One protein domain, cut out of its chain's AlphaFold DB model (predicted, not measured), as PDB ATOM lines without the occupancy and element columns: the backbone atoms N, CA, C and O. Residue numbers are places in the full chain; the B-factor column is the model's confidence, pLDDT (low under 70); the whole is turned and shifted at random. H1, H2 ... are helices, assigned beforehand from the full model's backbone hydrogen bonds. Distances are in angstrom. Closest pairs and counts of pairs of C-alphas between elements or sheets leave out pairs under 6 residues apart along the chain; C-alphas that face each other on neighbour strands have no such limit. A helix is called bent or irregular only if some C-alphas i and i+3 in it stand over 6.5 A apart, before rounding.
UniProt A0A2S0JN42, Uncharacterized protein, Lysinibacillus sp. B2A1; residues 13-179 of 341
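Overview. This is residues 13 to 179 of the 341 residues of an uncharacterized protein of Lysinibacillus sp. B2A1 (UniProt A0A2S0JN42). One long helix, H8, runs through the length of the domain and crosses steeply over two helices, H5 and H6, of a three-helix up-and-down bundle, H4 H5 H6, in which H4 and H5 are only loosely together. The short helices H1 and H3 pack on H4 and H5, H7 folds back along the first part of H8, H9 turns back after its last residue, and H10 ends the printed part near the beginning of H8. The printed part has 167 residues with ten named helices, H1 to H10 in order along the chain, and no named strand; the class is all helix. It is compact, with a radius of gyration of the C-alphas of 16.1 A, and spans 45 by 32 by 31 A.

Along the chain. The longest helix is H8, residues 122 to 146, 36.0 A from C-alpha 122 at (58.458, 32.356, -40.327) to C-alpha 146 at (28.316, 12.766, -42.457). H6, residues 73 to 93, is 30.1 A long, and H5, residues 55 to 68, is 19.7 A long. H4, residues 39 to 49, is 14.6 A long and neither bent nor irregular, but only just: C-alphas 46 and 49 are 6.0 A apart. Before it come three short helices: H1, residues 13 to 17, which begins at C-alpha 13 at (39.012, 7.375, -24.642), H2, residues 23 to 26, and H3, residues 31 to 35. H7 is residues 104 to 112. H9, residues 149 to 158, is 15.1 A long and only just irregular, with C-alphas 154 and 157 7.0 A apart. H10, residues 169 to 179, is 15.3 A long and ends at C-alpha 179 at (64.739, 27.096, -47.310).

Arrangement. H8 touches H5 with its residues 135 to 142 alone, at a steep tilt of 67 degrees; the closest C-alphas, of Ala 64 and Val 139, are 5.3 A apart. With its residues 127 to 132 alone H8 touches residues 79 to 86 of H6, at a steep tilt of 64 degrees, closest at the C-alphas of Ser 79 and Lys 131, 6.2 A. H5 and H6 form a helical hairpin, opposite ways at a shallow tilt of 21 degrees, with the C-alphas of Arg 65 and Val 76 closest at 6.4 A. H4 touches H6, the same way at 0 degrees, closest at the C-alphas of Ile 41 and Lys 77, 5.4 A. H4 and H5 are close but not clearly touching, with the C-alphas of Cys 49 and Thr 55 closest at 5.8 A. H5 is the hub, touching five helices. Among them is H3, whose Asp 33 has its C-alpha 5.3 A from that of Ala 67. H2 and H9 each only just touch H5, with 3 pairs of C-alphas within 8 A; the closest are Ile 25 and Ile 60, 6.6 A, and Asn 57 and Phe 158, 4.9 A. H1 touches H4, closest at the C-alphas of Trp 13 and Ile 42, 6.6 A. H7 and H8 form a second helical hairpin, with the C-alphas of Leu 112 and Arg 125 closest at 5.9 A. H10 only just touches H8, with 3 pairs of C-alphas within 8 A, the closest those of Phe 126 and Gln 172, 7.4 A. H7 and H10 are apart. The O i to N i+4 pairs are within hydrogen-bond range throughout H1, H3, H4, H5, H6 and H8, for 4 of 5 in H7, 4 of 6 in H9 and 6 of 7 in H10; H2 is too short for such a pair.

Size, cuts and confidence. The two C-alphas farthest apart, of Ser 150 and Leu 178, are 47.7 A apart. The printed part has no cut and no long link. The mean pLDDT of the printed part is 88.0; it is under 70 at residues 29 to 32 and 166 to 179.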
ATOM      1  N   TRP A  13      39.247   5.974 -24.276       88.88
ATOM      2  CA  TRP A  13      39.012   7.375 -24.642       88.88
ATOM      3  C   TRP A  13      37.890   8.019 -23.817       88.88
ATOM      4  O   TRP A  13      38.022   9.165 -23.386       88.88
ATOM      5  N   HIS A  14      36.817   7.276 -23.542       89.94
ATOM      6  CA  HIS A  14      35.657   7.772 -22.811       89.94
ATOM      7  C   HIS A  14      36.029   8.041 -21.353       89.94
ATOM      8  O   HIS A  14      35.754   9.120 -20.838       89.94
ATOM      9  N   GLN A  15      36.749   7.115 -20.710       90.56
ATOM     10  CA  GLN A  15      37.255   7.308 -19.345       90.56
ATOM     11  C   GLN A  15      38.169   8.535 -19.236       90.56
ATOM     12  O   GLN A  15      38.103   9.283 -18.262       90.56
ATOM     13  N   LYS A  16      39.011   8.767 -20.248       92.44
ATOM     14  CA  LYS A  16      39.945   9.894 -20.255       92.44
ATOM     15  C   LYS A  16      39.275  11.242 -20.493       92.44
ATOM     16  O   LYS A  16      39.741  12.229 -19.924       92.44
ATOM     17  N   LEU A  17      38.222  11.305 -21.309       92.94
ATOM     18  CA  LEU A  17      37.648  12.565 -21.799       92.94
ATOM     19  C   LEU A  17      36.292  12.928 -21.169       92.94
ATOM     20  O   LEU A  17      35.886  14.089 -21.255       92.94
ATOM     21  N   LYS A  18      35.607  11.986 -20.504       93.50
ATOM     22  CA  LYS A  18      34.330  12.237 -19.817       93.50
ATOM     23  C   LYS A  18      34.458  13.383 -18.810       93.50
ATOM     24  O   LYS A  18      35.366  13.396 -17.984       93.50
ATOM     25  N   GLY A  19      33.547  14.353 -18.906       93.25
ATOM     26  CA  GLY A  19      33.532  15.555 -18.065       93.25
ATOM     27  C   GLY A  19      34.630  16.582 -18.372       93.25
ATOM     28  O   GLY A  19      34.696  17.602 -17.694       93.25
ATOM     29  N   LYS A  20      35.493  16.340 -19.372       95.44
ATOM     30  CA  LYS A  20      36.586  17.255 -19.764       95.44
ATOM     31  C   LYS A  20      36.370  17.921 -21.123       95.44
ATOM     32  O   LYS A  20      36.985  18.947 -21.403       95.44
ATOM     33  N   ILE A  21      35.527  17.334 -21.967       95.50
ATOM     34  CA  ILE A  21      35.075  17.904 -23.241       95.50
ATOM     35  C   ILE A  21      33.549  17.942 -23.269       95.50
ATOM     36  O   ILE A  21      32.895  17.254 -22.484       95.50
ATOM     37  N   HIS A  22      32.988  18.732 -24.180       94.75
ATOM     38  CA  HIS A  22      31.543  18.851 -24.339       94.75
ATOM     39  C   HIS A  22      30.897  17.493 -24.658       94.75
ATOM     40  O   HIS A  22      31.406  16.745 -25.499       94.75
ATOM     41  N   GLU A  23      29.759  17.203 -24.020       90.88
ATOM     42  CA  GLU A  23      29.074  15.908 -24.128       90.88
ATOM     43  C   GLU A  23      28.713  15.559 -25.568       90.88
ATOM     44  O   GLU A  23      28.913  14.430 -25.989       90.88
ATOM     45  N   ASP A  24      28.273  16.538 -26.354       89.75
ATOM     46  CA  ASP A  24      28.002  16.357 -27.783       89.75
ATOM     47  C   ASP A  24      29.194  15.767 -28.538       89.75
ATOM     48  O   ASP A  24      29.017  14.851 -29.331       89.75
ATOM     49  N   ILE A  25      30.410  16.261 -28.280       91.38
ATOM     50  CA  ILE A  25      31.631  15.787 -28.945       91.38
ATOM     51  C   ILE A  25      32.012  14.398 -28.422       91.38
ATOM     52  O   ILE A  25      32.418  13.530 -29.195       91.38
ATOM     53  N   LEU A  26      31.880  14.180 -27.111       89.94
ATOM     54  CA  LEU A  26      32.187  12.897 -26.478       89.94
ATOM     55  C   LEU A  26      31.266  11.782 -26.982       89.94
ATOM     56  O   LEU A  26      31.732  10.702 -27.324       89.94
ATOM     57  N   ASN A  27      29.972  12.079 -27.061       84.94
ATOM     58  CA  ASN A  27      28.917  11.169 -27.492       84.94
ATOM     59  C   ASN A  27      28.692  11.237 -29.007       84.94
ATOM     60  O   ASN A  27      27.670  10.755 -29.503       84.94
ATOM     61  N   PHE A  28      29.610  11.873 -29.741       77.81
ATOM     62  CA  PHE A  28      29.462  12.038 -31.172       77.81
ATOM     63  C   PHE A  28      29.413  10.683 -31.890       77.81
ATOM     64  O   PHE A  28      30.083   9.730 -31.496       77.81
ATOM     65  N   THR A  29      28.561  10.632 -32.916       56.47
ATOM     66  CA  THR A  29      27.969   9.449 -33.555       56.47
ATOM     67  C   THR A  29      28.901   8.248 -33.729       56.47
ATOM     68  O   THR A  29      29.962   8.361 -34.326       56.47
ATOM     69  N   ASN A  30      28.396   7.083 -33.302       61.25
ATOM     70  CA  ASN A  30      29.025   5.761 -33.302       61.25
ATOM     71  C   ASN A  30      30.294   5.689 -32.418       61.25
ATOM     72  O   ASN A  30      31.316   6.273 -32.771       61.25
ATOM     73  N   PRO A  31      30.296   4.903 -31.319       58.31
ATOM     74  CA  PRO A  31      31.496   4.639 -30.507       58.31
ATOM     75  C   PRO A  31      32.743   4.247 -31.327       58.31
ATOM     76  O   PRO A  31      33.876   4.419 -30.874       58.31
ATOM     77  N   SER A  32      32.528   3.754 -32.552       61.88
ATOM     78  CA  SER A  32      33.549   3.431 -33.547       61.88
ATOM     79  C   SER A  32      34.404   4.627 -33.997       61.88
ATOM     80  O   SER A  32      35.592   4.435 -34.244       61.88
ATOM     81  N   ASP A  33      33.870   5.852 -34.070       75.94
ATOM     82  CA  ASP A  33      34.623   7.021 -34.566       75.94
ATOM     83  C   ASP A  33      35.775   7.387 -33.619       75.94
ATOM     84  O   ASP A  33      36.916   7.615 -34.038       75.94
ATOM     85  N   TRP A  34      35.499   7.342 -32.315       84.88
ATOM     86  CA  TRP A  34      36.520   7.440 -31.277       84.88
ATOM     87  C   TRP A  34      37.439   6.216 -31.230       84.88
ATOM     88  O   TRP A  34      38.600   6.341 -30.841       84.88
ATOM     89  N   GLY A  35      36.967   5.055 -31.692       82.00
ATOM     90  CA  GLY A  35      37.779   3.852 -31.880       82.00
ATOM     91  C   GLY A  35      38.953   4.035 -32.851       82.00
ATOM     92  O   GLY A  35      39.975   3.370 -32.696       82.00
ATOM     93  N   PHE A  36      38.872   4.980 -33.796       85.25
ATOM     94  CA  PHE A  36      39.991   5.322 -34.689       85.25
ATOM     95  C   PHE A  36      41.009   6.284 -34.063       85.25
ATOM     96  O   PHE A  36      42.080   6.518 -34.632       85.25
ATOM     97  N   VAL A  37      40.703   6.880 -32.908       89.75
ATOM     98  CA  VAL A  37      41.614   7.812 -32.243       89.75
ATOM     99  C   VAL A  37      42.653   7.020 -31.456       89.75
ATOM    100  O   VAL A  37      42.380   6.437 -30.410       89.75
ATOM    101  N   HIS A  38      43.889   7.034 -31.948       92.25
ATOM    102  CA  HIS A  38      45.001   6.356 -31.290       92.25
ATOM    103  C   HIS A  38      45.248   6.890 -29.864       92.25
ATOM    104  O   HIS A  38      45.247   8.106 -29.638       92.25
ATOM    105  N   LYS A  39      45.563   5.987 -28.922       92.75
ATOM    106  CA  LYS A  39      45.780   6.297 -27.494       92.75
ATOM    107  C   LYS A  39      46.765   7.447 -27.252       92.75
ATOM    108  O   LYS A  39      46.468   8.357 -26.492       92.75
ATOM    109  N   ASP A  40      47.876   7.488 -27.985       92.06
ATOM    110  CA  ASP A  40      48.893   8.539 -27.839       92.06
ATOM    111  C   ASP A  40      48.382   9.947 -28.171       92.06
ATOM    112  O   ASP A  40      48.959  10.938 -27.712       92.06
ATOM    113  N   ILE A  41      47.349  10.051 -29.014       95.12
ATOM    114  CA  ILE A  41      46.701  11.328 -29.316       95.12
ATOM    115  C   ILE A  41      45.849  11.738 -28.114       95.12
ATOM    116  O   ILE A  41      45.953  12.881 -27.679       95.12
ATOM    117  N   ILE A  42      45.084  10.804 -27.542       95.19
ATOM    118  CA  ILE A  42      44.253  11.022 -26.348       95.19
ATOM    119  C   ILE A  42      45.127  11.407 -25.152       95.19
ATOM    120  O   ILE A  42      44.875  12.436 -24.535       95.19
ATOM    121  N   ASP A  43      46.204  10.667 -24.877       95.50
ATOM    122  CA  ASP A  43      47.152  10.979 -23.799       95.50
ATOM    123  C   ASP A  43      47.812  12.351 -23.985       95.50
ATOM    124  O   ASP A  43      48.128  13.047 -23.019       95.50
ATOM    125  N   TYR A  44      48.105  12.743 -25.228       96.69
ATOM    126  CA  TYR A  44      48.624  14.081 -25.504       96.69
ATOM    127  C   TYR A  44      47.551  15.146 -25.261       96.69
ATOM    128  O   TYR A  44      47.826  16.154 -24.610       96.69
ATOM    129  N   PHE A  45      46.349  14.923 -25.788       97.56
ATOM    130  CA  PHE A  45      45.227  15.844 -25.706       97.56
ATOM    131  C   PHE A  45      44.815  16.088 -24.253       97.56
ATOM    132  O   PHE A  45      44.756  17.238 -23.828       97.56
ATOM    133  N   GLU A  46      44.641  15.022 -23.470       97.00
ATOM    134  CA  GLU A  46      44.311  15.089 -22.045       97.00
ATOM    135  C   GLU A  46      45.326  15.940 -21.275       97.00
ATOM    136  O   GLU A  46      44.945  16.839 -20.532       97.00
ATOM    137  N   ARG A  47      46.624  15.685 -21.478       97.25
ATOM    138  CA  ARG A  47      47.690  16.362 -20.728       97.25
ATOM    139  C   ARG A  47      47.898  17.822 -21.116       97.25
ATOM    140  O   ARG A  47      48.369  18.589 -20.286       97.25
ATOM    141  N   ASN A  48      47.641  18.190 -22.373       97.62
ATOM    142  CA  ASN A  48      48.122  19.466 -22.921       97.62
ATOM    143  C   ASN A  48      47.026  20.388 -23.455       97.62
ATOM    144  O   ASN A  48      47.294  21.574 -23.634       97.62
ATOM    145  N   CYS A  49      45.847  19.856 -23.780       97.56
ATOM    146  CA  CYS A  49      44.795  20.595 -24.482       97.56
ATOM    147  C   CYS A  49      43.538  20.814 -23.630       97.56
ATOM    148  O   CYS A  49      42.738  21.668 -23.993       97.56
ATOM    149  N   ILE A  50      43.363  20.076 -22.529       97.31
ATOM    150  CA  ILE A  50      42.235  20.252 -21.601       97.31
ATOM    151  C   ILE A  50      42.424  21.511 -20.748       97.31
ATOM    152  O   ILE A  50      43.538  21.826 -20.334       97.31
ATOM    153  N   GLY A  51      41.317  22.200 -20.460       95.44
ATOM    154  CA  GLY A  51      41.277  23.377 -19.586       95.44
ATOM    155  C   GLY A  51      41.452  24.708 -20.318       95.44
ATOM    156  O   GLY A  51      41.381  25.760 -19.692       95.44
ATOM    157  N   TYR A  52      41.641  24.679 -21.638       96.88
ATOM    158  CA  TYR A  52      41.714  25.882 -22.467       96.88
ATOM    159  C   TYR A  52      40.373  26.195 -23.133       96.88
ATOM    160  O   TYR A  52      39.584  25.295 -23.430       96.88
ATOM    161  N   VAL A  53      40.139  27.462 -23.470       96.31
ATOM    162  CA  VAL A  53      38.888  27.920 -24.110       96.31
ATOM    163  C   VAL A  53      38.652  27.284 -25.489       96.31
ATOM    164  O   VAL A  53      37.516  27.141 -25.921       96.31
ATOM    165  N   TRP A  54      39.710  26.809 -26.154       97.12
ATOM    166  CA  TRP A  54      39.648  26.094 -27.436       97.12
ATOM    167  C   TRP A  54      39.644  24.559 -27.306       97.12
ATOM    168  O   TRP A  54      39.824  23.861 -28.310       97.12
ATOM    169  N   THR A  55      39.482  24.005 -26.094       97.50
ATOM    170  CA  THR A  55      39.527  22.547 -25.841       97.50
ATOM    171  C   THR A  55      38.600  21.798 -26.799       97.50
ATOM    172  O   THR A  55      39.025  20.897 -27.524       97.50
ATOM    173  N   ASN A  56      37.336  22.218 -26.864       97.06
ATOM    174  CA  ASN A  56      36.309  21.562 -27.671       97.06
ATOM    175  C   ASN A  56      36.577  21.695 -29.180       97.06
ATOM    176  O   ASN A  56      36.376  20.742 -29.933       97.06
ATOM    177  N   ASN A  57      37.131  22.825 -29.630       96.94
ATOM    178  CA  ASN A  57      37.533  23.007 -31.025       96.94
ATOM    179  C   ASN A  57      38.662  22.044 -31.417       96.94
ATOM    180  O   ASN A  57      38.665  21.488 -32.515       96.94
ATOM    181  N   LEU A  58      39.635  21.812 -30.532       97.56
ATOM    182  CA  LEU A  58      40.691  20.836 -30.800       97.56
ATOM    183  C   LEU A  58      40.172  19.393 -30.736       97.56
ATOM    184  O   LEU A  58      40.626  18.569 -31.530       97.56
ATOM    185  N   ALA A  59      39.206  19.094 -29.861       96.12
ATOM    186  CA  ALA A  59      38.582  17.774 -29.778       96.12
ATOM    187  C   ALA A  59      37.873  17.398 -31.089       96.12
ATOM    188  O   ALA A  59      38.121  16.326 -31.642       96.12
ATOM    189  N   ILE A  60      37.066  18.306 -31.650       94.56
ATOM    190  CA  ILE A  60      36.385  18.049 -32.926       94.56
ATOM    191  C   ILE A  60      37.370  17.966 -34.103       94.56
ATOM    192  O   ILE A  60      37.198  17.143 -35.000       94.56
ATOM    193  N   ILE A  61      38.451  18.761 -34.093       95.88
ATOM    194  CA  ILE A  61      39.519  18.663 -35.102       95.88
ATOM    195  C   ILE A  61      40.205  17.301 -35.041       95.88
ATOM    196  O   ILE A  61      40.497  16.720 -36.087       95.88
ATOM    197  N   MET A  62      40.497  16.816 -33.835       95.06
ATOM    198  CA  MET A  62      41.103  15.508 -33.626       95.06
ATOM    199  C   MET A  62      40.220  14.420 -34.236       95.06
ATOM    200  O   MET A  62      40.707  13.676 -35.085       95.06
ATOM    201  N   LEU A  63      38.931  14.411 -33.887       93.00
ATOM    202  CA  LEU A  63      37.966  13.416 -34.353       93.00
ATOM    203  C   LEU A  63      37.770  13.460 -35.876       93.00
ATOM    204  O   LEU A  63      37.895  12.442 -36.551       93.00
ATOM    205  N   ALA A  64      37.587  14.649 -36.457       92.88
ATOM    206  CA  ALA A  64      37.456  14.801 -37.908       92.88
ATOM    207  C   ALA A  64      38.715  14.333 -38.662       92.88
ATOM    208  O   ALA A  64      38.648  13.789 -39.766       92.88
ATOM    209  N   ARG A  65      39.903  14.553 -38.089       93.56
ATOM    210  CA  ARG A  65      41.161  14.162 -38.734       93.56
ATOM    211  C   ARG A  65      41.439  12.662 -38.649       93.56
ATOM    212  O   ARG A  65      42.126  12.173 -39.545       93.56
ATOM    213  N   THR A  66      40.949  11.970 -37.623       91.00
ATOM    214  CA  THR A  66      41.103  10.516 -37.458       91.00
ATOM    215  C   THR A  66      39.994   9.748 -38.166       91.00
ATOM    216  O   THR A  66      40.285   8.923 -39.025       91.00
ATOM    217  N   ALA A  67      38.732  10.044 -37.850       85.94
ATOM    218  CA  ALA A  67      37.583   9.254 -38.285       85.94
ATOM    219  C   ALA A  67      37.187   9.522 -39.745       85.94
ATOM    220  O   ALA A  67      36.656   8.638 -40.408       85.94
ATOM    221  N   TYR A  68      37.463  10.723 -40.268       87.00
ATOM    222  CA  TYR A  68      37.069  11.105 -41.628       87.00
ATOM    223  C   TYR A  68      38.233  11.241 -42.599       87.00
ATOM    224  O   TYR A  68      38.200  10.671 -43.684       87.00
ATOM    225  N   ALA A  69      39.278  11.982 -42.228       85.88
ATOM    226  CA  ALA A  69      40.444  12.111 -43.099       85.88
ATOM    227  C   ALA A  69      41.375  10.887 -43.053       85.88
ATOM    228  O   ALA A  69      42.305  10.834 -43.853       85.88
ATOM    229  N   HIS A  70      41.165   9.952 -42.115       87.81
ATOM    230  CA  HIS A  70      42.013   8.772 -41.903       87.81
ATOM    231  C   HIS A  70      43.511   9.109 -41.853       87.81
ATOM    232  O   HIS A  70      44.356   8.367 -42.352       87.81
ATOM    233  N   ASN A  71      43.849  10.262 -41.268       90.00
ATOM    234  CA  ASN A  71      45.243  10.658 -41.129       90.00
ATOM    235  C   ASN A  71      45.952   9.720 -40.151       90.00
ATOM    236  O   ASN A  71      45.381   9.317 -39.134       90.00
ATOM    237  N   ASP A  72      47.233   9.465 -40.404       92.44
ATOM    238  CA  ASP A  72      48.069   8.738 -39.462       92.44
ATOM    239  C   ASP A  72      48.157   9.478 -38.114       92.44
ATOM    240  O   ASP A  72      48.072  10.712 -38.022       92.44
ATOM    241  N   PHE A  73      48.347   8.710 -37.042       92.12
ATOM    242  CA  PHE A  73      48.276   9.251 -35.689       92.12
ATOM    243  C   PHE A  73      49.332  10.330 -35.406       92.12
ATOM    244  O   PHE A  73      49.060  11.271 -34.655       92.12
ATOM    245  N   GLN A  74      50.517  10.242 -36.024       92.62
ATOM    246  CA  GLN A  74      51.576  11.240 -35.861       92.62
ATOM    247  C   GLN A  74      51.179  12.559 -36.521       92.62
ATOM    248  O   GLN A  74      51.364  13.628 -35.935       92.62
ATOM    249  N   THR A  75      50.559  12.510 -37.700       94.00
ATOM    250  CA  THR A  75      50.024  13.686 -38.388       94.00
ATOM    251  C   THR A  75      48.930  14.371 -37.577       94.00
ATOM    252  O   THR A  75      48.928  15.608 -37.477       94.00
ATOM    253  N   VAL A  76      48.021  13.607 -36.965       95.50
ATOM    254  CA  VAL A  76      46.975  14.168 -36.097       95.50
ATOM    255  C   VAL A  76      47.595  14.801 -34.855       95.50
ATOM    256  O   VAL A  76      47.396  15.995 -34.626       95.50
ATOM    257  N   LYS A  77      48.426  14.056 -34.114       96.25
ATOM    258  CA  LYS A  77      49.117  14.541 -32.909       96.25
ATOM    259  C   LYS A  77      49.922  15.809 -33.183       96.25
ATOM    260  O   LYS A  77      49.808  16.785 -32.445       96.25
ATOM    261  N   ARG A  78      50.679  15.844 -34.284       95.75
ATOM    262  CA  ARG A  78      51.432  17.029 -34.715       95.75
ATOM    263  C   ARG A  78      50.514  18.211 -35.011       95.75
ATOM    264  O   ARG A  78      50.836  19.333 -34.638       95.75
ATOM    265  N   SER A  79      49.383  17.982 -35.678       96.00
ATOM    266  CA  SER A  79      48.442  19.056 -36.019       96.00
ATOM    267  C   SER A  79      47.800  19.659 -34.766       96.00
ATOM    268  O   SER A  79      47.773  20.880 -34.638       96.00
ATOM    269  N   ILE A  80      47.366  18.821 -33.818       97.62
ATOM    270  CA  ILE A  80      46.831  19.269 -32.524       97.62
ATOM    271  C   ILE A  80      47.903  19.996 -31.710       97.62
ATOM    272  O   ILE A  80      47.642  21.069 -31.176       97.62
ATOM    273  N   SER A  81      49.129  19.470 -31.673       97.50
ATOM    274  CA  SER A  81      50.233  20.090 -30.938       97.50
ATOM    275  C   SER A  81      50.598  21.476 -31.467       97.50
ATOM    276  O   SER A  81      50.727  22.418 -30.685       97.50
ATOM    277  N   ILE A  82      50.697  21.630 -32.793       97.12
ATOM    278  CA  ILE A  82      50.968  22.929 -33.423       97.12
ATOM    279  C   ILE A  82      49.872  23.934 -33.070       97.12
ATOM    280  O   ILE A  82      50.194  25.049 -32.667       97.12
ATOM    281  N   LEU A  83      48.598  23.552 -33.207       97.88
ATOM    282  CA  LEU A  83      47.485  24.453 -32.911       97.88
ATOM    283  C   LEU A  83      47.461  24.841 -31.434       97.88
ATOM    284  O   LEU A  83      47.447  26.028 -31.133       97.88
ATOM    285  N   ASN A  84      47.549  23.868 -30.527       98.12
ATOM    286  CA  ASN A  84      47.507  24.110 -29.090       98.12
ATOM    287  C   ASN A  84      48.630  25.043 -28.626       98.12
ATOM    288  O   ASN A  84      48.364  26.077 -28.025       98.12
ATOM    289  N   ASN A  85      49.883  24.735 -28.970       97.69
ATOM    290  CA  ASN A  85      51.031  25.533 -28.527       97.69
ATOM    291  C   ASN A  85      50.957  26.972 -29.055       97.69
ATOM    292  O   ASN A  85      51.379  27.921 -28.393       97.69
ATOM    293  N   ARG A  86      50.425  27.149 -30.270       97.06
ATOM    294  CA  ARG A  86      50.268  28.471 -30.878       97.06
ATOM    295  C   ARG A  86      49.090  29.236 -30.305       97.06
ATOM    296  O   ARG A  86      49.252  30.424 -30.065       97.06
ATOM    297  N   PHE A  87      47.964  28.581 -30.043       97.81
ATOM    298  CA  PHE A  87      46.843  29.203 -29.346       97.81
ATOM    299  C   PHE A  87      47.239  29.634 -27.939       97.81
ATOM    300  O   PHE A  87      47.006  30.786 -27.610       97.81
ATOM    301  N   GLN A  88      47.960  28.811 -27.172       97.69
ATOM    302  CA  GLN A  88      48.480  29.224 -25.862       97.69
ATOM    303  C   GLN A  88      49.309  30.510 -25.943       97.69
ATOM    304  O   GLN A  88      49.093  31.436 -25.168       97.69
ATOM    305  N   SER A  89      50.230  30.584 -26.908       97.50
ATOM    306  CA  SER A  89      51.079  31.769 -27.080       97.50
ATOM    307  C   SER A  89      50.257  32.991 -27.505       97.50
ATOM    308  O   SER A  89      50.417  34.070 -26.948       97.50
ATOM    309  N   LEU A  90      49.360  32.821 -28.481       97.56
ATOM    310  CA  LEU A  90      48.592  33.917 -29.069       97.56
ATOM    311  C   LEU A  90      47.505  34.445 -28.146       97.56
ATOM    312  O   LEU A  90      47.358  35.653 -28.048       97.56
ATOM    313  N   TYR A  91      46.762  33.572 -27.471       97.56
ATOM    314  CA  TYR A  91      45.720  34.000 -26.543       97.56
ATOM    315  C   TYR A  91      46.325  34.738 -25.357       97.56
ATOM    316  O   TYR A  91      45.776  35.747 -24.932       97.56
ATOM    317  N   LYS A  92      47.493  34.291 -24.876       97.06
ATOM    318  CA  LYS A  92      48.237  35.006 -23.839       97.06
ATOM    319  C   LYS A  92      48.696  36.385 -24.320       97.06
ATOM    320  O   LYS A  92      48.442  37.369 -23.639       97.06
ATOM    321  N   GLU A  93      49.354  36.456 -25.476       97.56
ATOM    322  CA  GLU A  93      49.915  37.706 -26.010       97.56
ATOM    323  C   GLU A  93      48.839  38.732 -26.389       97.56
ATOM    324  O   GLU A  93      48.999  39.926 -26.166       97.56
ATOM    325  N   LEU A  94      47.722  38.266 -26.952       95.88
ATOM    326  CA  LEU A  94      46.608  39.108 -27.396       95.88
ATOM    327  C   LEU A  94      45.533  39.289 -26.314       95.88
ATOM    328  O   LEU A  94      44.509  39.913 -26.577       95.88
ATOM    329  N   ASN A  95      45.755  38.740 -25.115       95.38
ATOM    330  CA  ASN A  95      44.826  38.759 -23.986       95.38
ATOM    331  C   ASN A  95      43.397  38.296 -24.346       95.38
ATOM    332  O   ASN A  95      42.403  38.897 -23.938       95.38
ATOM    333  N   ILE A  96      43.296  37.229 -25.136       96.25
ATOM    334  CA  ILE A  96      42.024  36.664 -25.597       96.25
ATOM    335  C   ILE A  96      41.493  35.739 -24.505       96.25
ATOM    336  O   ILE A  96      42.163  34.773 -24.135       96.25
ATOM    337  N   GLN A  97      40.296  36.030 -24.001       94.56
ATOM    338  CA  GLN A  97      39.704  35.306 -22.873       94.56
ATOM    339  C   GLN A  97      38.650  34.288 -23.307       94.56
ATOM    340  O   GLN A  97      38.409  33.335 -22.573       94.56
ATOM    341  N   SER A  98      38.065  34.442 -24.500       94.31
ATOM    342  CA  SER A  98      37.089  33.492 -25.034       94.31
ATOM    343  C   SER A  98      37.329  33.117 -26.496       94.31
ATOM    344  O   SER A  98      38.022  33.808 -27.244       94.31
ATOM    345  N   ILE A  99      36.739  32.000 -26.932       93.00
ATOM    346  CA  ILE A  99      36.800  31.557 -28.334       93.00
ATOM    347  C   ILE A  99      35.989  32.479 -29.261       93.00
ATOM    348  O   ILE A  99      36.290  32.597 -30.448       93.00
ATOM    349  N   GLU A 100      34.992  33.182 -28.728       93.06
ATOM    350  CA  GLU A 100      34.183  34.172 -29.441       93.06
ATOM    351  C   GLU A 100      34.995  35.420 -29.788       93.06
ATOM    352  O   GLU A 100      34.816  35.977 -30.874       93.06
ATOM    353  N   ASP A 101      35.935  35.804 -28.923       94.19
ATOM    354  CA  ASP A 101      36.833  36.942 -29.133       94.19
ATOM    355  C   ASP A 101      37.878  36.642 -30.212       94.19
ATOM    356  O   ASP A 101      38.446  37.547 -30.817       94.19
ATOM    357  N   TRP A 102      38.137  35.363 -30.496       95.19
ATOM    358  CA  TRP A 102      39.087  34.968 -31.522       95.19
ATOM    359  C   TRP A 102      38.594  35.365 -32.918       95.19
ATOM    360  O   TRP A 102      37.664  34.769 -33.468       95.19
ATOM    361  N   ASP A 103      39.255  36.352 -33.521       93.31
ATOM    362  CA  ASP A 103      39.111  36.713 -34.928       93.31
ATOM    363  C   ASP A 103      40.394  36.349 -35.696       93.31
ATOM    364  O   ASP A 103      41.424  37.009 -35.536       93.31
ATOM    365  N   PRO A 104      40.384  35.299 -36.535       91.56
ATOM    366  CA  PRO A 104      41.569  34.904 -37.281       91.56
ATOM    367  C   PRO A 104      42.021  35.956 -38.300       91.56
ATOM    368  O   PRO A 104      43.221  36.032 -38.557       91.56
ATOM    369  N   ASP A 105      41.126  36.774 -38.857       86.50
ATOM    370  CA  ASP A 105      41.498  37.787 -39.847       86.50
ATOM    371  C   ASP A 105      42.236  38.962 -39.198       86.50
ATOM    372  O   ASP A 105      43.106  39.561 -39.825       86.50
ATOM    373  N   VAL A 106      41.982  39.229 -37.915       88.25
ATOM    374  CA  VAL A 106      42.721  40.224 -37.122       88.25
ATOM    375  C   VAL A 106      43.955  39.598 -36.468       88.25
ATOM    376  O   VAL A 106      45.087  40.053 -36.664       88.25
ATOM    377  N   HIS A 107      43.767  38.521 -35.707       93.81
ATOM    378  CA  HIS A 107      44.796  37.944 -34.844       93.81
ATOM    379  C   HIS A 107      45.860  37.177 -35.623       93.81
ATOM    380  O   HIS A 107      47.057  37.370 -35.384       93.81
ATOM    381  N   LEU A 108      45.468  36.346 -36.600       91.44
ATOM    382  CA  LEU A 108      46.469  35.701 -37.451       91.44
ATOM    383  C   LEU A 108      47.129  36.724 -38.367       91.44
ATOM    384  O   LEU A 108      48.307  36.562 -38.651       91.44
ATOM    385  N   TYR A 109      46.454  37.798 -38.782       86.94
ATOM    386  CA  TYR A 109      47.111  38.855 -39.551       86.94
ATOM    387  C   TYR A 109      48.199  39.554 -38.733       86.94
ATOM    388  O   TYR A 109      49.326  39.693 -39.215       86.94
ATOM    389  N   ALA A 110      47.909  39.941 -37.486       86.69
ATOM    390  CA  ALA A 110      48.904  40.521 -36.586       86.69
ATOM    391  C   ALA A 110      50.095  39.571 -36.379       86.69
ATOM    392  O   ALA A 110      51.253  39.977 -36.507       86.69
ATOM    393  N   TYR A 111      49.815  38.285 -36.152       93.00
ATOM    394  CA  TYR A 111      50.845  37.267 -35.987       93.00
ATOM    395  C   TYR A 111      51.660  37.037 -37.265       93.00
ATOM    396  O   TYR A 111      52.885  37.018 -37.222       93.00
ATOM    397  N   LEU A 112      51.034  36.901 -38.429       87.81
ATOM    398  CA  LEU A 112      51.735  36.664 -39.695       87.81
ATOM    399  C   LEU A 112      52.619  37.851 -40.102       87.81
ATOM    400  O   LEU A 112      53.662  37.643 -40.712       87.81
ATOM    401  N   ASN A 113      52.245  39.074 -39.722       83.69
ATOM    402  CA  ASN A 113      53.014  40.291 -39.995       83.69
ATOM    403  C   ASN A 113      54.001  40.665 -38.875       83.69
ATOM    404  O   ASN A 113      54.475  41.797 -38.846       83.69
ATOM    405  N   LYS A 114      54.307  39.743 -37.950       90.62
ATOM    406  CA  LYS A 114      55.240  39.963 -36.825       90.62
ATOM    407  C   LYS A 114      54.888  41.163 -35.939       90.62
ATOM    408  O   LYS A 114      55.772  41.733 -35.312       90.62
ATOM    409  N   LYS A 115      53.611  41.546 -35.860       87.94
ATOM    410  CA  LYS A 115      53.163  42.573 -34.907       87.94
ATOM    411  C   LYS A 115      53.118  42.038 -33.473       87.94
ATOM    412  O   LYS A 115      53.157  42.821 -32.540       87.94
ATOM    413  N   VAL A 116      53.045  40.713 -33.328       94.00
ATOM    414  CA  VAL A 116      53.049  39.987 -32.052       94.00
ATOM    415  C   VAL A 116      53.942  38.746 -32.129       94.00
ATOM    416  O   VAL A 116      54.118  38.167 -33.217       94.00
ATOM    417  N   LEU A 117      54.481  38.333 -30.974       95.25
ATOM    418  CA  LEU A 117      55.375  37.175 -30.814       95.25
ATOM    419  C   LEU A 117      56.551  37.209 -31.798       95.25
ATOM    420  O   LEU A 117      56.716  36.279 -32.588       95.25
ATOM    421  N   VAL A 118      57.289  38.323 -31.878       92.62
ATOM    422  CA  VAL A 118      58.293  38.617 -32.929       92.62
ATOM    423  C   VAL A 118      59.375  37.535 -33.034       92.62
ATOM    424  O   VAL A 118      59.822  37.213 -34.135       92.62
ATOM    425  N   GLU A 119      59.724  36.919 -31.909       93.81
ATOM    426  CA  GLU A 119      60.685  35.827 -31.759       93.81
ATOM    427  C   GLU A 119      60.277  34.531 -32.477       93.81
ATOM    428  O   GLU A 119      61.130  33.697 -32.792       93.81
ATOM    429  N   HIS A 120      58.992  34.350 -32.794       93.06
ATOM    430  CA  HIS A 120      58.545  33.199 -33.573       93.06
ATOM    431  C   HIS A 120      59.027  33.266 -35.027       93.06
ATOM    432  O   HIS A 120      58.871  34.273 -35.732       93.06
ATOM    433  N   SER A 121      59.545  32.137 -35.514       90.00
ATOM    434  CA  SER A 121      60.085  32.024 -36.867       90.00
ATOM    435  C   SER A 121      58.991  32.020 -37.937       90.00
ATOM    436  O   SER A 121      57.849  31.618 -37.703       90.00
ATOM    437  N   GLU A 122      59.357  32.400 -39.162       84.69
ATOM    438  CA  GLU A 122      58.458  32.356 -40.327       84.69
ATOM    439  C   GLU A 122      57.827  30.976 -40.527       84.69
ATOM    440  O   GLU A 122      56.635  30.854 -40.803       84.69
ATOM    441  N   ASN A 123      58.605  29.911 -40.314       85.94
ATOM    442  CA  ASN A 123      58.106  28.547 -40.444       85.94
ATOM    443  C   ASN A 123      57.028  28.229 -39.396       85.94
ATOM    444  O   ASN A 123      56.033  27.579 -39.704       85.94
ATOM    445  N   GLN A 124      57.185  28.712 -38.161       91.88
ATOM    446  CA  GLN A 124      56.177  28.535 -37.113       91.88
ATOM    447  C   GLN A 124      54.881  29.292 -37.429       91.88
ATOM    448  O   GLN A 124      53.796  28.791 -37.124       91.88
ATOM    449  N   ARG A 125      54.991  30.484 -38.022       91.06
ATOM    450  CA  ARG A 125      53.854  31.293 -38.482       91.06
ATOM    451  C   ARG A 125      53.115  30.614 -39.632       91.06
ATOM    452  O   ARG A 125      51.892  30.483 -39.596       91.06
ATOM    453  N   PHE A 126      53.867  30.100 -40.598       87.00
ATOM    454  CA  PHE A 126      53.336  29.374 -41.743       87.00
ATOM    455  C   PHE A 126      52.632  28.073 -41.350       87.00
ATOM    456  O   PHE A 126      51.493  27.835 -41.758       87.00
ATOM    457  N   GLU A 127      53.281  27.237 -40.535       91.38
ATOM    458  CA  GLU A 127      52.701  25.968 -40.093       91.38
ATOM    459  C   GLU A 127      51.396  26.194 -39.323       91.38
ATOM    460  O   GLU A 127      50.446  25.439 -39.527       91.38
ATOM    461  N   LEU A 128      51.305  27.260 -38.516       94.50
ATOM    462  CA  LEU A 128      50.048  27.626 -37.865       94.50
ATOM    463  C   LEU A 128      48.946  27.893 -38.893       94.50
ATOM    464  O   LEU A 128      47.909  27.240 -38.830       94.50
ATOM    465  N   LEU A 129      49.164  28.803 -39.848       92.31
ATOM    466  CA  LEU A 129      48.148  29.162 -40.845       92.31
ATOM    467  C   LEU A 129      47.694  27.939 -41.652       92.31
ATOM    468  O   LEU A 129      46.497  27.701 -41.826       92.31
ATOM    469  N   LYS A 130      48.649  27.117 -42.100       91.06
ATOM    470  CA  LYS A 130      48.375  25.891 -42.859       91.06
ATOM    471  C   LYS A 130      47.554  24.893 -42.041       91.06
ATOM    472  O   LYS A 130      46.577  24.329 -42.545       91.06
ATOM    473  N   LYS A 131      47.936  24.642 -40.785       94.12
ATOM    474  CA  LYS A 131      47.220  23.702 -39.911       94.12
ATOM    475  C   LYS A 131      45.854  24.234 -39.497       94.12
ATOM    476  O   LYS A 131      44.906  23.458 -39.513       94.12
ATOM    477  N   TYR A 132      45.735  25.532 -39.238       95.44
ATOM    478  CA  TYR A 132      44.477  26.201 -38.917       95.44
ATOM    479  C   TYR A 132      43.467  26.049 -40.061       95.44
ATOM    480  O   TYR A 132      42.410  25.444 -39.878       95.44
ATOM    481  N   ASN A 133      43.839  26.470 -41.273       92.88
ATOM    482  CA  ASN A 133      42.955  26.407 -42.439       92.88
ATOM    483  C   ASN A 133      42.600  24.969 -42.822       92.88
ATOM    484  O   ASN A 133      41.430  24.660 -43.042       92.88
ATOM    485  N   SER A 134      43.585  24.066 -42.855       93.50
ATOM    486  CA  SER A 134      43.302  22.664 -43.184       93.50
ATOM    487  C   SER A 134      42.396  21.997 -42.149       93.50
ATOM    488  O   SER A 134      41.501  21.260 -42.541       93.50
ATOM    489  N   SER A 135      42.570  22.274 -40.851       94.75
ATOM    490  CA  SER A 135      41.705  21.716 -39.801       94.75
ATOM    491  C   SER A 135      40.267  22.185 -39.958       94.75
ATOM    492  O   SER A 135      39.347  21.379 -39.885       94.75
ATOM    493  N   ILE A 136      40.080  23.470 -40.238       93.88
ATOM    494  CA  ILE A 136      38.766  24.050 -40.487       93.88
ATOM    495  C   ILE A 136      38.076  23.388 -41.681       93.88
ATOM    496  O   ILE A 136      36.903  23.029 -41.590       93.88
ATOM    497  N   THR A 137      38.792  23.228 -42.796       93.00
ATOM    498  CA  THR A 137      38.252  22.574 -43.991       93.00
ATOM    499  C   THR A 137      37.907  21.115 -43.711       93.00
ATOM    500  O   THR A 137      36.813  20.686 -44.056       93.00
ATOM    501  N   THR A 138      38.786  20.366 -43.035       93.94
ATOM    502  CA  THR A 138      38.526  18.965 -42.674       93.94
ATOM    503  C   THR A 138      37.282  18.829 -41.807       93.94
ATOM    504  O   THR A 138      36.421  18.021 -42.137       93.94
ATOM    505  N   VAL A 139      37.155  19.623 -40.738       93.62
ATOM    506  CA  VAL A 139      35.985  19.543 -39.852       93.62
ATOM    507  C   VAL A 139      34.716  19.908 -40.612       93.62
ATOM    508  O   VAL A 139      33.743  19.175 -40.527       93.62
ATOM    509  N   ARG A 140      34.715  20.981 -41.414       92.00
ATOM    510  CA  ARG A 140      33.526  21.340 -42.202       92.00
ATOM    511  C   ARG A 140      33.131  20.264 -43.201       92.00
ATOM    512  O   ARG A 140      31.963  19.908 -43.251       92.00
ATOM    513  N   ASN A 141      34.085  19.732 -43.959       91.25
ATOM    514  CA  ASN A 141      33.803  18.667 -44.918       91.25
ATOM    515  C   ASN A 141      33.266  17.421 -44.209       91.25
ATOM    516  O   ASN A 141      32.349  16.776 -44.711       91.25
ATOM    517  N   TRP A 142      33.797  17.105 -43.028       90.31
ATOM    518  CA  TRP A 142      33.295  16.014 -42.207       90.31
ATOM    519  C   TRP A 142      31.854  16.255 -41.744       90.31
ATOM    520  O   TRP A 142      31.001  15.409 -42.003       90.31
ATOM    521  N   LEU A 143      31.558  17.427 -41.165       88.25
ATOM    522  CA  LEU A 143      30.198  17.808 -40.765       88.25
ATOM    523  C   LEU A 143      29.227  17.727 -41.954       88.25
ATOM    524  O   LEU A 143      28.189  17.086 -41.865       88.25
ATOM    525  N   THR A 144      29.576  18.319 -43.096       87.75
ATOM    526  CA  THR A 144      28.691  18.359 -44.269       87.75
ATOM    527  C   THR A 144      28.494  16.990 -44.925       87.75
ATOM    528  O   THR A 144      27.428  16.734 -45.472       87.75
ATOM    529  N   SER A 145      29.494  16.103 -44.891       85.25
ATOM    530  CA  SER A 145      29.410  14.790 -45.553       85.25
ATOM    531  C   SER A 145      28.766  13.695 -44.706       85.25
ATOM    532  O   SER A 145      28.286  12.712 -45.266       85.25
ATOM    533  N   ARG A 146      28.780  13.821 -43.373       78.81
ATOM    534  CA  ARG A 146      28.316  12.766 -42.457       78.81
ATOM    535  C   ARG A 146      27.066  13.126 -41.663       78.81
ATOM    536  O   ARG A 146      26.538  12.243 -40.997       78.81
ATOM    537  N   MET A 147      26.612  14.380 -41.689       82.44
ATOM    538  CA  MET A 147      25.633  14.868 -40.713       82.44
ATOM    539  C   MET A 147      24.454  15.570 -41.372       82.44
ATOM    540  O   MET A 147      24.612  16.284 -42.363       82.44
ATOM    541  N   ASP A 148      23.273  15.397 -40.781       84.62
ATOM    542  CA  ASP A 148      22.097  16.179 -41.142       84.62
ATOM    543  C   ASP A 148      22.220  17.636 -40.672       84.62
ATOM    544  O   ASP A 148      23.115  18.010 -39.912       84.62
ATOM    545  N   PHE A 149      21.299  18.477 -41.137       84.75
ATOM    546  CA  PHE A 149      21.309  19.903 -40.830       84.75
ATOM    547  C   PHE A 149      21.200  20.195 -39.324       84.75
ATOM    548  O   PHE A 149      21.876  21.091 -38.826       84.75
ATOM    549  N   SER A 150      20.404  19.421 -38.580       84.88
ATOM    550  CA  SER A 150      20.194  19.639 -37.144       84.88
ATOM    551  C   SER A 150      21.468  19.387 -36.334       84.88
ATOM    552  O   SER A 150      21.836  20.176 -35.460       84.88
ATOM    553  N   LEU A 151      22.200  18.326 -36.681       83.12
ATOM    554  CA  LEU A 151      23.467  17.981 -36.064       83.12
ATOM    555  C   LEU A 151      24.558  18.965 -36.498       83.12
ATOM    556  O   LEU A 151      25.341  19.416 -35.669       83.12
ATOM    557  N   GLN A 152      24.564  19.391 -37.765       87.19
ATOM    558  CA  GLN A 152      25.470  20.447 -38.218       87.19
ATOM    559  C   GLN A 152      25.295  21.738 -37.406       87.19
ATOM    560  O   GLN A 152      26.304  22.294 -36.973       87.19
ATOM    561  N   GLU A 153      24.059  22.190 -37.151       87.75
ATOM    562  CA  GLU A 153      23.783  23.369 -36.310       87.75
ATOM    563  C   GLU A 153      24.336  23.207 -34.890       87.75
ATOM    564  O   GLU A 153      25.055  24.082 -34.406       87.75
ATOM    565  N   ARG A 154      24.093  22.056 -34.249       88.25
ATOM    566  CA  ARG A 154      24.588  21.758 -32.893       88.25
ATOM    567  C   ARG A 154      26.114  21.839 -32.786       88.25
ATOM    568  O   ARG A 154      26.643  22.292 -31.774       88.25
ATOM    569  N   PHE A 155      26.830  21.441 -33.837       90.12
ATOM    570  CA  PHE A 155      28.294  21.435 -33.861       90.12
ATOM    571  C   PHE A 155      28.926  22.750 -34.327       90.12
ATOM    572  O   PHE A 155      30.148  22.905 -34.213       90.12
ATOM    573  N   LYS A 156      28.139  23.728 -34.800       88.00
ATOM    574  CA  LYS A 156      28.675  25.018 -35.265       88.00
ATOM    575  C   LYS A 156      29.477  25.751 -34.198       88.00
ATOM    576  O   LYS A 156      30.501  26.339 -34.535       88.00
ATOM    577  N   GLN A 157      29.061  25.675 -32.937       90.56
ATOM    578  CA  GLN A 157      29.764  26.304 -31.811       90.56
ATOM    579  C   GLN A 157      31.197  25.778 -31.611       90.56
ATOM    580  O   GLN A 157      32.056  26.484 -31.095       90.56
ATOM    581  N   PHE A 158      31.502  24.563 -32.077       93.12
ATOM    582  CA  PHE A 158      32.845  23.980 -31.975       93.12
ATOM    583  C   PHE A 158      33.719  24.273 -33.203       93.12
ATOM    584  O   PHE A 158      34.900  23.909 -33.237       93.12
ATOM    585  N   LEU A 159      33.183  24.948 -34.223       92.25
ATOM    586  CA  LEU A 159      33.933  25.316 -35.416       92.25
ATOM    587  C   LEU A 159      34.786  26.558 -35.180       92.25
ATOM    588  O   LEU A 159      34.297  27.613 -34.790       92.25
ATOM    589  N   LEU A 160      36.065  26.470 -35.543       94.50
ATOM    590  CA  LEU A 160      36.902  27.662 -35.649       94.50
ATOM    591  C   LEU A 160      36.420  28.565 -36.806       94.50
ATOM    592  O   LEU A 160      36.044  28.090 -37.892       94.50
ATOM    593  N   LYS A 161      36.479  29.887 -36.592       93.69
ATOM    594  CA  LYS A 161      36.161  30.901 -37.614       93.69
ATOM    595  C   LYS A 161      37.109  30.781 -38.813       93.69
ATOM    596  O   LYS A 161      38.293  30.478 -38.645       93.69
ATOM    597  N   ARG A 162      36.600  30.995 -40.036       89.00
ATOM    598  CA  ARG A 162      37.434  30.974 -41.258       89.00
ATOM    599  C   ARG A 162      38.435  32.121 -41.230       89.00
ATOM    600  O   ARG A 162      38.084  33.208 -40.807       89.00
ATOM    601  N   CYS A 163      39.637  31.849 -41.722       86.31
ATOM    602  CA  CYS A 163      40.644  32.855 -42.021       86.31
ATOM    603  C   CYS A 163      40.619  33.133 -43.530       86.31
ATOM    604  O   CYS A 163      40.788  32.206 -44.327       86.31
ATOM    605  N   ASN A 164      40.417  34.389 -43.912       82.38
ATOM    606  CA  ASN A 164      40.373  34.891 -45.285       82.38
ATOM    607  C   ASN A 164      41.702  35.530 -45.719       82.38
ATOM    608  O   ASN A 164      41.788  36.152 -46.777       82.38
ATOM    609  N   ILE A 165      42.768  35.390 -44.928       72.38
ATOM    610  CA  ILE A 165      44.081  35.957 -45.251       72.38
ATOM    611  C   ILE A 165      44.708  35.195 -46.433       72.38
ATOM    612  O   ILE A 165      45.337  34.151 -46.262       72.38
ATOM    613  N   VAL A 166      44.576  35.757 -47.639       59.91
ATOM    614  CA  VAL A 166      45.192  35.244 -48.881       59.91
ATOM    615  C   VAL A 166      46.571  35.878 -49.143       59.91
ATOM    616  O   VAL A 166      47.464  35.251 -49.710       59.91
ATOM    617  N   HIS A 167      46.801  37.119 -48.700       51.31
ATOM    618  CA  HIS A 167      47.953  37.925 -49.142       51.31
ATOM    619  C   HIS A 167      49.314  37.560 -48.521       51.31
ATOM    620  O   HIS A 167      50.352  37.903 -49.089       51.31
ATOM    621  N   SER A 168      49.362  36.800 -47.421       52.22
ATOM    622  CA  SER A 168      50.638  36.341 -46.837       52.22
ATOM    623  C   SER A 168      51.333  35.255 -47.679       52.22
ATOM    624  O   SER A 168      52.502  34.950 -47.441       52.22
ATOM    625  N   ILE A 169      50.659  34.719 -48.710       51.41
ATOM    626  CA  ILE A 169      51.146  33.658 -49.611       51.41
ATOM    627  C   ILE A 169      52.364  34.079 -50.454       51.41
ATOM    628  O   ILE A 169      53.213  33.251 -50.786       51.41
ATOM    629  N   SER A 170      52.537  35.375 -50.723       49.91
ATOM    630  CA  SER A 170      53.698  35.894 -51.468       49.91
ATOM    631  C   SER A 170      55.034  35.662 -50.737       49.91
ATOM    632  O   SER A 170      56.012  35.203 -51.336       49.91
ATOM    633  N   ASN A 171      55.066  35.858 -49.414       53.84
ATOM    634  CA  ASN A 171      56.255  35.577 -48.601       53.84
ATOM    635  C   ASN A 171      56.470  34.070 -48.386       53.84
ATOM    636  O   ASN A 171      57.598  33.644 -48.145       53.84
ATOM    637  N   GLN A 172      55.431  33.242 -48.554       56.41
ATOM    638  CA  GLN A 172      55.524  31.784 -48.419       56.41
ATOM    639  C   GLN A 172      56.378  31.159 -49.519       56.41
ATOM    640  O   GLN A 172      57.231  30.325 -49.225       56.41
ATOM    641  N   LYS A 173      56.209  31.592 -50.778       58.94
ATOM    642  CA  LYS A 173      57.087  31.147 -51.871       58.94
ATOM    643  C   LYS A 173      58.532  31.559 -51.611       58.94
ATOM    644  O   LYS A 173      59.421  30.749 -51.823       58.94
ATOM    645  N   LYS A 174      58.763  32.769 -51.090       58.66
ATOM    646  CA  LYS A 174      60.111  33.256 -50.756       58.66
ATOM    647  C   LYS A 174      60.753  32.464 -49.620       58.66
ATOM    648  O   LYS A 174      61.893  32.061 -49.769       58.66
ATOM    649  N   VAL A 175      60.046  32.181 -48.526       54.59
ATOM    650  CA  VAL A 175      60.588  31.395 -47.398       54.59
ATOM    651  C   VAL A 175      60.818  29.936 -47.793       54.59
ATOM    652  O   VAL A 175      61.855  29.369 -47.455       54.59
ATOM    653  N   LEU A 176      59.895  29.328 -48.547       56.72
ATOM    654  CA  LEU A 176      60.071  27.967 -49.055       56.72
ATOM    655  C   LEU A 176      61.242  27.901 -50.042       56.72
ATOM    656  O   LEU A 176      62.069  27.006 -49.920       56.72
ATOM    657  N   HIS A 177      61.354  28.876 -50.950       58.78
ATOM    658  CA  HIS A 177      62.463  29.001 -51.894       58.78
ATOM    659  C   HIS A 177      63.785  29.287 -51.184       58.78
ATOM    660  O   HIS A 177      64.786  28.693 -51.541       58.78
ATOM    661  N   LEU A 178      63.818  30.129 -50.150       55.97
ATOM    662  CA  LEU A 178      65.014  30.365 -49.340       55.97
ATOM    663  C   LEU A 178      65.405  29.102 -48.573       55.97
ATOM    664  O   LEU A 178      66.565  28.730 -48.590       55.97
ATOM    665  N   SER A 179      64.460  28.379 -47.971       51.50
ATOM    666  CA  SER A 179      64.739  27.096 -47.310       51.50
ATOM    667  C   SER A 179      65.183  26.010 -48.297       51.50
ATOM    668  O   SER A 179      66.039  25.190 -47.973       51.50
TER     669      SER A 179